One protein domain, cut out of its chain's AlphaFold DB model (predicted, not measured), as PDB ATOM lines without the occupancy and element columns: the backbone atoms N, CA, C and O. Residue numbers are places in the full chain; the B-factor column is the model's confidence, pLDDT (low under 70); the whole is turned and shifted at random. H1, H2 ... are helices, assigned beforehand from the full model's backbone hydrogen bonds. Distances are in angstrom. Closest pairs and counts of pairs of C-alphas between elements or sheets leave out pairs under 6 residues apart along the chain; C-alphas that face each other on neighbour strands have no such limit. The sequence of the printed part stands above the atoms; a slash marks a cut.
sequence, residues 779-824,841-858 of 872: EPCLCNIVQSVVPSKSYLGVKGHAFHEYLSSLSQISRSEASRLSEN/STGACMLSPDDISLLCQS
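Overview. This is residues 779 to 824 and 841 to 858 of the 872 residues of an uncharacterized protein of Vitis vinifera (UniProt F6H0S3). One long helix, H2, has two short helices, H1 and H3, packed on the same side of it, each crossing it nearly at a right angle; residues 819 to 824 of H2 stick out past them. A loop of residues 790 to 800 joins H1 to the beginning of H2. The printed part has 64 residues with three named helices, in the order H1, H2, H3, and no named strand; the class is all helix. The whole is compact, with a radius of gyration of the C-alphas of 12.0 A, but elongated in outline, spanning 39 by 24 by 16 A.

Arrangement. H1, residues 779 to 789, touches H2, residues 801 to 824, and H2 touches H1 with its residues 803 to 807 alone. Their closest C-alphas, of Val 786 and Leu 807, are 6.6 A apart, and their lines are about perpendicular at 79 degrees. H3, residues 849 to 857, touches H2 at residues 807 to 815 alone. The closest C-alphas, of Ser 811 and Leu 855, are 4.8 A apart, and the lines are about perpendicular at 73 degrees. H1 and H3 touch at a steep tilt of 62 degrees, opposite ways, with the closest C-alphas, of Ile 785 and Asp 851, 6.6 A apart. Every O i to N i+4 pair is within hydrogen-bond range in H2 and H3, and 6 of 7 are in H1.

Along the chain. H1 begins at C-alpha 779, (244.396, 209.259, 112.882), and is 16.1 A long. H2 runs 34.6 A from C-alpha 801 to C-alpha 824, (213.437, 204.774, 106.530). H3 is 12.6 A long and ends at C-alpha 857, (233.166, 212.243, 110.641).

Size, cuts and confidence. The two C-alphas farthest apart, of Leu 796 and Asn 824, are separated by 38.9 A. The link from H1 to H2 is long. Residues 825 to 840 are not printed, and C-alphas 824 and 841 are 17.1 A apart across the cut. Mean pLDDT of the printed part is 71.6; 23 residues are under 70, among them 791 to 802.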
ATOM      1  N   GLU A 779     243.695 210.115 113.843       60.84
ATOM      2  CA  GLU A 779     244.396 209.259 112.882       60.84
ATOM      3  C   GLU A 779     244.711 207.831 113.391       60.84
ATOM      4  O   GLU A 779     244.367 206.885 112.677       60.84
ATOM      5  N   PRO A 780     245.250 207.598 114.612       61.25
ATOM      6  CA  PRO A 780     245.489 206.232 115.097       61.25
ATOM      7  C   PRO A 780     244.199 205.419 115.296       61.25
ATOM      8  O   PRO A 780     244.200 204.207 115.074       61.25
ATOM      9  N   CYS A 781     243.080 206.057 115.656       67.00
ATOM     10  CA  CYS A 781     241.786 205.378 115.766       67.00
ATOM     11  C   CYS A 781     241.274 204.924 114.391       67.00
ATOM     12  O   CYS A 781     240.873 203.772 114.236       67.00
ATOM     13  N   LEU A 782     241.356 205.790 113.375       75.06
ATOM     14  CA  LEU A 782     240.960 205.453 112.002       75.06
ATOM     15  C   LEU A 782     241.850 204.348 111.398       75.06
ATOM     16  O   LEU A 782     241.344 203.480 110.684       75.06
ATOM     17  N   CYS A 783     243.143 204.315 111.745       74.06
ATOM     18  CA  CYS A 783     244.036 203.200 111.417       74.06
ATOM     19  C   CYS A 783     243.533 201.866 111.988       74.06
ATOM     20  O   CYS A 783     243.357 200.912 111.230       74.06
ATOM     21  N   ASN A 784     243.240 201.808 113.290       74.06
ATOM     22  CA  ASN A 784     242.748 200.590 113.947       74.06
ATOM     23  C   ASN A 784     241.429 200.087 113.328       74.06
ATOM     24  O   ASN A 784     241.251 198.883 113.134       74.06
ATOM     25  N   ILE A 785     240.527 201.005 112.962       78.00
ATOM     26  CA  ILE A 785     239.247 200.682 112.315       78.00
ATOM     27  C   ILE A 785     239.475 199.977 110.973       78.00
ATOM     28  O   ILE A 785     238.956 198.879 110.771       78.00
ATOM     29  N   VAL A 786     240.292 200.542 110.077       77.38
ATOM     30  CA  VAL A 786     240.604 199.917 108.775       77.38
ATOM     31  C   VAL A 786     241.294 198.561 108.962       77.38
ATOM     32  O   VAL A 786     240.920 197.584 108.311       77.38
ATOM     33  N   GLN A 787     242.245 198.467 109.895       73.25
ATOM     34  CA  GLN A 787     242.963 197.223 110.200       73.25
ATOM     35  C   GLN A 787     242.048 196.100 110.720       73.25
ATOM     36  O   GLN A 787     242.360 194.931 110.517       73.25
ATOM     37  N   SER A 788     240.908 196.427 111.342       71.50
ATOM     38  CA  SER A 788     239.921 195.433 111.803       71.50
ATOM     39  C   SER A 788     239.034 194.849 110.685       71.50
ATOM     40  O   SER A 788     238.422 193.792 110.864       71.50
ATOM     41  N   VAL A 789     238.962 195.523 109.529       73.06
ATOM     42  CA  VAL A 789     238.121 195.143 108.376       73.06
ATOM     43  C   VAL A 789     238.941 194.468 107.269       73.06
ATOM     44  O   VAL A 789     238.445 193.571 106.588       73.06
ATOM     45  N   VAL A 790     240.204 194.868 107.093       73.56
ATOM     46  CA  VAL A 790     241.109 194.312 106.075       73.56
ATOM     47  C   VAL A 790     241.537 192.876 106.441       73.56
ATOM     48  O   VAL A 790     242.012 192.645 107.553       73.56
ATOM     49  N   PRO A 791     241.448 191.892 105.520       69.44
ATOM     50  CA  PRO A 791     241.950 190.539 105.760       69.44
ATOM     51  C   PRO A 791     243.445 190.524 106.110       69.44
ATOM     52  O   PRO A 791     244.250 191.192 105.465       69.44
ATOM     53  N   SER A 792     243.849 189.690 107.072       58.66
ATOM     54  CA  SER A 792     245.221 189.672 107.610       58.66
ATOM     55  C   SER A 792     246.326 189.402 106.575       58.66
ATOM     56  O   SER A 792     247.449 189.857 106.760       58.66
ATOM     57  N   LYS A 793     246.015 188.732 105.455       60.06
ATOM     58  CA  LYS A 793     246.946 188.540 104.323       60.06
ATOM     59  C   LYS A 793     247.146 189.788 103.448       60.06
ATOM     60  O   LYS A 793     248.099 189.833 102.682       60.06
ATOM     61  N   SER A 794     246.263 190.779 103.545       60.06
ATOM     62  CA  SER A 794     246.283 192.017 102.750       60.06
ATOM     63  C   SER A 794     246.814 193.224 103.532       60.06
ATOM     64  O   SER A 794     247.117 194.249 102.929       60.06
ATOM     65  N   TYR A 795     246.969 193.097 104.855       59.59
ATOM     66  CA  TYR A 795     247.409 194.151 105.780       59.59
ATOM     67  C   TYR A 795     248.685 194.885 105.321       59.59
ATOM     68  O   TYR A 795     248.755 196.109 105.394       59.59
ATOM     69  N   LEU A 796     249.675 194.156 104.791       54.78
ATOM     70  CA  LEU A 796     250.942 194.726 104.309       54.78
ATOM     71  C   LEU A 796     250.782 195.663 103.097       54.78
ATOM     72  O   LEU A 796     251.587 196.579 102.944       54.78
ATOM     73  N   GLY A 797     249.744 195.473 102.275       57.09
ATOM     74  CA  GLY A 797     249.458 196.315 101.109       57.09
ATOM     75  C   GLY A 797     248.660 197.587 101.420       57.09
ATOM     76  O   GLY A 797     248.599 198.485 100.586       57.09
ATOM     77  N   VAL A 798     248.056 197.703 102.610       59.62
ATOM     78  CA  VAL A 798     247.216 198.857 102.983       59.62
ATOM     79  C   VAL A 798     248.055 199.907 103.719       59.62
ATOM     80  O   VAL A 798     247.903 200.152 104.915       59.62
ATOM     81  N   LYS A 799     248.970 200.534 102.972       59.47
ATOM     82  CA  LYS A 799     249.774 201.699 103.380       59.47
ATOM     83  C   LYS A 799     249.694 202.790 102.303       59.47
ATOM     84  O   LYS A 799     249.386 202.505 101.147       59.47
ATOM     85  N   GLY A 800     249.968 204.045 102.667       68.19
ATOM     86  CA  GLY A 800     249.938 205.175 101.727       68.19
ATOM     87  C   GLY A 800     248.552 205.406 101.109       68.19
ATOM     88  O   GLY A 800     247.540 205.340 101.807       68.19
ATOM     89  N   HIS A 801     248.490 205.660  99.798       62.81
ATOM     90  CA  HIS A 801     247.239 205.976  99.091       62.81
ATOM     91  C   HIS A 801     246.138 204.918  99.272       62.81
ATOM     92  O   HIS A 801     245.000 205.282  99.565       62.81
ATOM     93  N   ALA A 802     246.479 203.625  99.216       67.44
ATOM     94  CA  ALA A 802     245.514 202.532  99.375       67.44
ATOM     95  C   ALA A 802     244.787 202.566 100.735       67.44
ATOM     96  O   ALA A 802     243.610 202.216 100.822       67.44
ATOM     97  N   PHE A 803     245.449 203.039 101.798       78.75
ATOM     98  CA  PHE A 803     244.810 203.244 103.101       78.75
ATOM     99  C   PHE A 803     243.751 204.355 103.050       78.75
ATOM    100  O   PHE A 803     242.647 204.180 103.565       78.75
ATOM    101  N   HIS A 804     244.049 205.484 102.399       77.19
ATOM    102  CA  HIS A 804     243.108 206.599 102.282       77.19
ATOM    103  C   HIS A 804     241.941 206.305 101.328       77.19
ATOM    104  O   HIS A 804     240.819 206.723 101.611       77.19
ATOM    105  N   GLU A 805     242.151 205.530 100.263       76.56
ATOM    106  CA  GLU A 805     241.072 205.039  99.392       76.56
ATOM    107  C   GLU A 805     240.133 204.075 100.128       76.56
ATOM    108  O   GLU A 805     238.907 204.220 100.057       76.56
ATOM    109  N   TYR A 806     240.686 203.135 100.905       76.75
ATOM    110  CA  TYR A 806     239.894 202.195 101.701       76.75
ATOM    111  C   TYR A 806     239.119 202.909 102.819       76.75
ATOM    112  O   TYR A 806     237.924 202.673 102.998       76.75
ATOM    113  N   LEU A 807     239.765 203.851 103.521       81.06
ATOM    114  CA  LEU A 807     239.133 204.703 104.532       81.06
ATOM    115  C   LEU A 807     238.020 205.578 103.932       81.06
ATOM    116  O   LEU A 807     236.943 205.687 104.521       81.06
ATOM    117  N   SER A 808     238.243 206.168 102.753       79.62
ATOM    118  CA  SER A 808     237.229 206.963 102.049       79.62
ATOM    119  C   SER A 808     236.029 206.101 101.652       79.62
ATOM    120  O   SER A 808     234.892 206.466 101.948       79.62
ATOM    121  N   SER A 809     236.274 204.916 101.087       79.75
ATOM    122  CA  SER A 809     235.233 203.948 100.713       79.75
ATOM    123  C   SER A 809     234.399 203.512 101.922       79.75
ATOM    124  O   SER A 809     233.169 203.534 101.882       79.75
ATOM    125  N   LEU A 810     235.053 203.188 103.041       80.81
ATOM    126  CA  LEU A 810     234.394 202.785 104.285       80.81
ATOM    127  C   LEU A 810     233.578 203.939 104.908       80.81
ATOM    128  O   LEU A 810     232.465 203.722 105.392       80.81
ATOM    129  N   SER A 811     234.079 205.177 104.811       81.88
ATOM    130  CA  SER A 811     233.369 206.399 105.224       81.88
ATOM    131  C   SER A 811     232.132 206.674 104.351       81.88
ATOM    132  O   SER A 811     231.064 206.999 104.873       81.88
ATOM    133  N   GLN A 812     232.235 206.492 103.028       80.31
ATOM    134  CA  GLN A 812     231.107 206.617 102.092       80.31
ATOM    135  C   GLN A 812     230.023 205.568 102.370       80.31
ATOM    136  O   GLN A 812     228.846 205.921 102.466       80.31
ATOM    137  N   ILE A 813     230.406 204.301 102.581       81.38
ATOM    138  CA  ILE A 813     229.476 203.233 102.979       81.38
ATOM    139  C   ILE A 813     228.762 203.626 104.277       81.38
ATOM    140  O   ILE A 813     227.532 203.611 104.320       81.38
ATOM    141  N   SER A 814     229.509 204.068 105.298       83.25
ATOM    142  CA  SER A 814     228.945 204.469 106.593       83.25
ATOM    143  C   SER A 814     227.897 205.585 106.473       83.25
ATOM    144  O   SER A 814     226.811 205.479 107.050       83.25
ATOM    145  N   ARG A 815     228.179 206.608 105.654       81.31
ATOM    146  CA  ARG A 815     227.266 207.731 105.378       81.31
ATOM    147  C   ARG A 815     226.042 207.310 104.572       81.31
ATOM    148  O   ARG A 815     224.930 207.666 104.947       81.31
ATOM    149  N   SER A 816     226.226 206.524 103.509       78.19
ATOM    150  CA  SER A 816     225.113 206.040 102.676       78.19
ATOM    151  C   SER A 816     224.127 205.179 103.481       78.19
ATOM    152  O   SER A 816     222.914 205.337 103.355       78.19
ATOM    153  N   GLU A 817     224.635 204.352 104.399       79.25
ATOM    154  CA  GLU A 817     223.829 203.602 105.359       79.25
ATOM    155  C   GLU A 817     223.126 204.504 106.380       79.25
ATOM    156  O   GLU A 817     221.934 204.318 106.625       79.25
ATOM    157  N   ALA A 818     223.809 205.503 106.948       78.00
ATOM    158  CA  ALA A 818     223.184 206.466 107.856       78.00
ATOM    159  C   ALA A 818     222.021 207.225 107.178       78.00
ATOM    160  O   ALA A 818     220.951 207.363 107.773       78.00
ATOM    161  N   SER A 819     222.186 207.629 105.913       76.75
ATOM    162  CA  SER A 819     221.122 208.218 105.087       76.75
ATOM    163  C   SER A 819     219.977 207.235 104.816       76.75
ATOM    164  O   SER A 819     218.815 207.573 105.024       76.75
ATOM    165  N   ARG A 820     220.276 205.987 104.428       78.75
ATOM    166  CA  ARG A 820     219.256 204.947 104.194       78.75
ATOM    167  C   ARG A 820     218.445 204.641 105.457       78.75
ATOM    168  O   ARG A 820     217.248 204.353 105.372       78.75
ATOM    169  N   LEU A 821     219.077 204.703 106.629       72.44
ATOM    170  CA  LEU A 821     218.419 204.535 107.924       72.44
ATOM    171  C   LEU A 821     217.543 205.743 108.287       72.44
ATOM    172  O   LEU A 821     216.406 205.535 108.708       72.44
ATOM    173  N   SER A 822     218.012 206.981 108.089       69.31
ATOM    174  CA  SER A 822     217.216 208.183 108.388       69.31
ATOM    175  C   SER A 822     216.007 208.334 107.457       69.31
ATOM    176  O   SER A 822     214.903 208.630 107.916       69.31
ATOM    177  N   GLU A 823     216.155 208.012 106.171       63.91
ATOM    178  CA  GLU A 823     215.055 208.018 105.200       63.91
ATOM    179  C   GLU A 823     213.969 206.977 105.546       63.91
ATOM    180  O   GLU A 823     212.767 207.252 105.453       63.91
ATOM    181  N   ASN A 824     214.367 205.808 106.064       57.69
ATOM    182  CA  ASN A 824     213.437 204.774 106.530       57.69
ATOM    183  C   ASN A 824     212.616 205.184 107.766       57.69
ATOM    184  O   ASN A 824     211.505 204.671 107.945       57.69
ATOM    185  N   SER A 841     227.649 197.337 111.157       72.94
ATOM    186  CA  SER A 841     227.344 196.715 112.454       72.94
ATOM    187  C   SER A 841     226.820 195.272 112.321       72.94
ATOM    188  O   SER A 841     226.130 194.788 113.224       72.94
ATOM    189  N   THR A 842     227.037 194.601 111.180       65.81
ATOM    190  CA  THR A 842     226.436 193.290 110.871       65.81
ATOM    191  C   THR A 842     227.387 192.393 110.060       65.81
ATOM    192  O   THR A 842     227.382 192.422 108.834       65.81
ATOM    193  N   GLY A 843     228.178 191.542 110.721       63.09
ATOM    194  CA  GLY A 843     229.107 190.631 110.038       63.09
ATOM    195  C   GLY A 843     230.031 189.874 110.994       63.09
ATOM    196  O   GLY A 843     229.743 189.785 112.183       63.09
ATOM    197  N   ALA A 844     231.140 189.340 110.472       55.03
ATOM    198  CA  ALA A 844     232.225 188.777 111.287       55.03
ATOM    199  C   ALA A 844     233.175 189.872 111.817       55.03
ATOM    200  O   ALA A 844     233.552 189.841 112.984       55.03
ATOM    201  N   CYS A 845     233.488 190.874 110.990       62.78
ATOM    202  CA  CYS A 845     234.180 192.102 111.390       62.78
ATOM    203  C   CYS A 845     233.136 193.167 111.762       62.78
ATOM    204  O   CYS A 845     232.755 193.988 110.930       62.78
ATOM    205  N   MET A 846     232.593 193.095 112.979       72.56
ATOM    206  CA  MET A 846     231.622 194.081 113.471       72.56
ATOM    207  C   MET A 846     232.348 195.326 113.985       72.56
ATOM    208  O   MET A 846     233.084 195.228 114.966       72.56
ATOM    209  N   LEU A 847     232.101 196.486 113.375       77.56
ATOM    210  CA  LEU A 847     232.548 197.769 113.925       77.56
ATOM    211  C   LEU A 847     231.641 198.208 115.084       77.56
ATOM    212  O   LEU A 847     230.439 197.911 115.093       77.56
ATOM    213  N   SER A 848     232.203 198.918 116.066       79.06
ATOM    214  CA  SER A 848     231.419 199.485 117.164       79.06
ATOM    215  C   SER A 848     230.608 200.711 116.704       79.06
ATOM    216  O   SER A 848     230.904 201.303 115.660       79.06
ATOM    217  N   PRO A 849     229.578 201.136 117.464       72.81
ATOM    218  CA  PRO A 849     228.853 202.374 117.172       72.81
ATOM    219  C   PRO A 849     229.766 203.610 117.138       72.81
ATOM    220  O   PRO A 849     229.533 204.521 116.343       72.81
ATOM    221  N   ASP A 850     230.819 203.613 117.957       75.44
ATOM    222  CA  ASP A 850     231.777 204.712 118.061       75.44
ATOM    223  C   ASP A 850     232.706 204.749 116.834       75.44
ATOM    224  O   ASP A 850     232.902 205.812 116.243       75.44
ATOM    225  N   ASP A 851     233.164 203.587 116.351       79.62
ATOM    226  CA  ASP A 851     233.924 203.463 115.094       79.62
ATOM    227  C   ASP A 851     233.106 203.945 113.884       79.62
ATOM    228  O   ASP A 851     233.600 204.667 113.017       79.62
ATOM    229  N   ILE A 852     231.821 203.575 113.836       78.94
ATOM    230  CA  ILE A 852     230.878 203.982 112.784       78.94
ATOM    231  C   ILE A 852     230.643 205.503 112.816       78.94
ATOM    232  O   ILE A 852     230.542 206.133 111.756       78.94
ATOM    233  N   SER A 853     230.611 206.103 114.012       76.31
ATOM    234  CA  SER A 853     230.537 207.557 114.211       76.31
ATOM    235  C   SER A 853     231.813 208.269 113.746       76.31
ATOM    236  O   SER A 853     231.725 209.267 113.028       76.31
ATOM    237  N   LEU A 854     232.994 207.736 114.075       77.56
ATOM    238  CA  LEU A 854     234.286 208.262 113.617       77.56
ATOM    239  C   LEU A 854     234.407 208.215 112.085       77.56
ATOM    240  O   LEU A 854     234.752 209.224 111.471       77.56
ATOM    241  N   LEU A 855     234.015 207.100 111.455       77.06
ATOM    242  CA  LEU A 855     233.963 206.953 109.992       77.06
ATOM    243  C   LEU A 855     232.976 207.913 109.313       77.06
ATOM    244  O   LEU A 855     233.203 208.357 108.188       77.06
ATOM    245  N   CYS A 856     231.865 208.256 109.969       72.12
ATOM    246  CA  CYS A 856     230.975 209.291 109.443       72.12
ATOM    247  C   CYS A 856     231.637 210.677 109.474       72.12
ATOM    248  O   CYS A 856     231.377 211.490 108.584       72.12
ATOM    249  N   GLN A 857     232.507 210.948 110.450       70.25
ATOM    250  CA  GLN A 857     233.166 212.243 110.641       70.25
ATOM    251  C   GLN A 857     234.428 212.439 109.779       70.25
ATOM    252  O   GLN A 857     234.771 213.585 109.482       70.25
ATOM    253  N   SER A 858     235.090 211.372 109.317       66.69
ATOM    254  CA  SER A 858     236.285 211.458 108.463       66.69
ATOM    255  C   SER A 858     235.979 211.905 107.023       66.69
ATOM    256  O   SER A 858     235.492 211.132 106.200       66.69
TER     257      SER A 858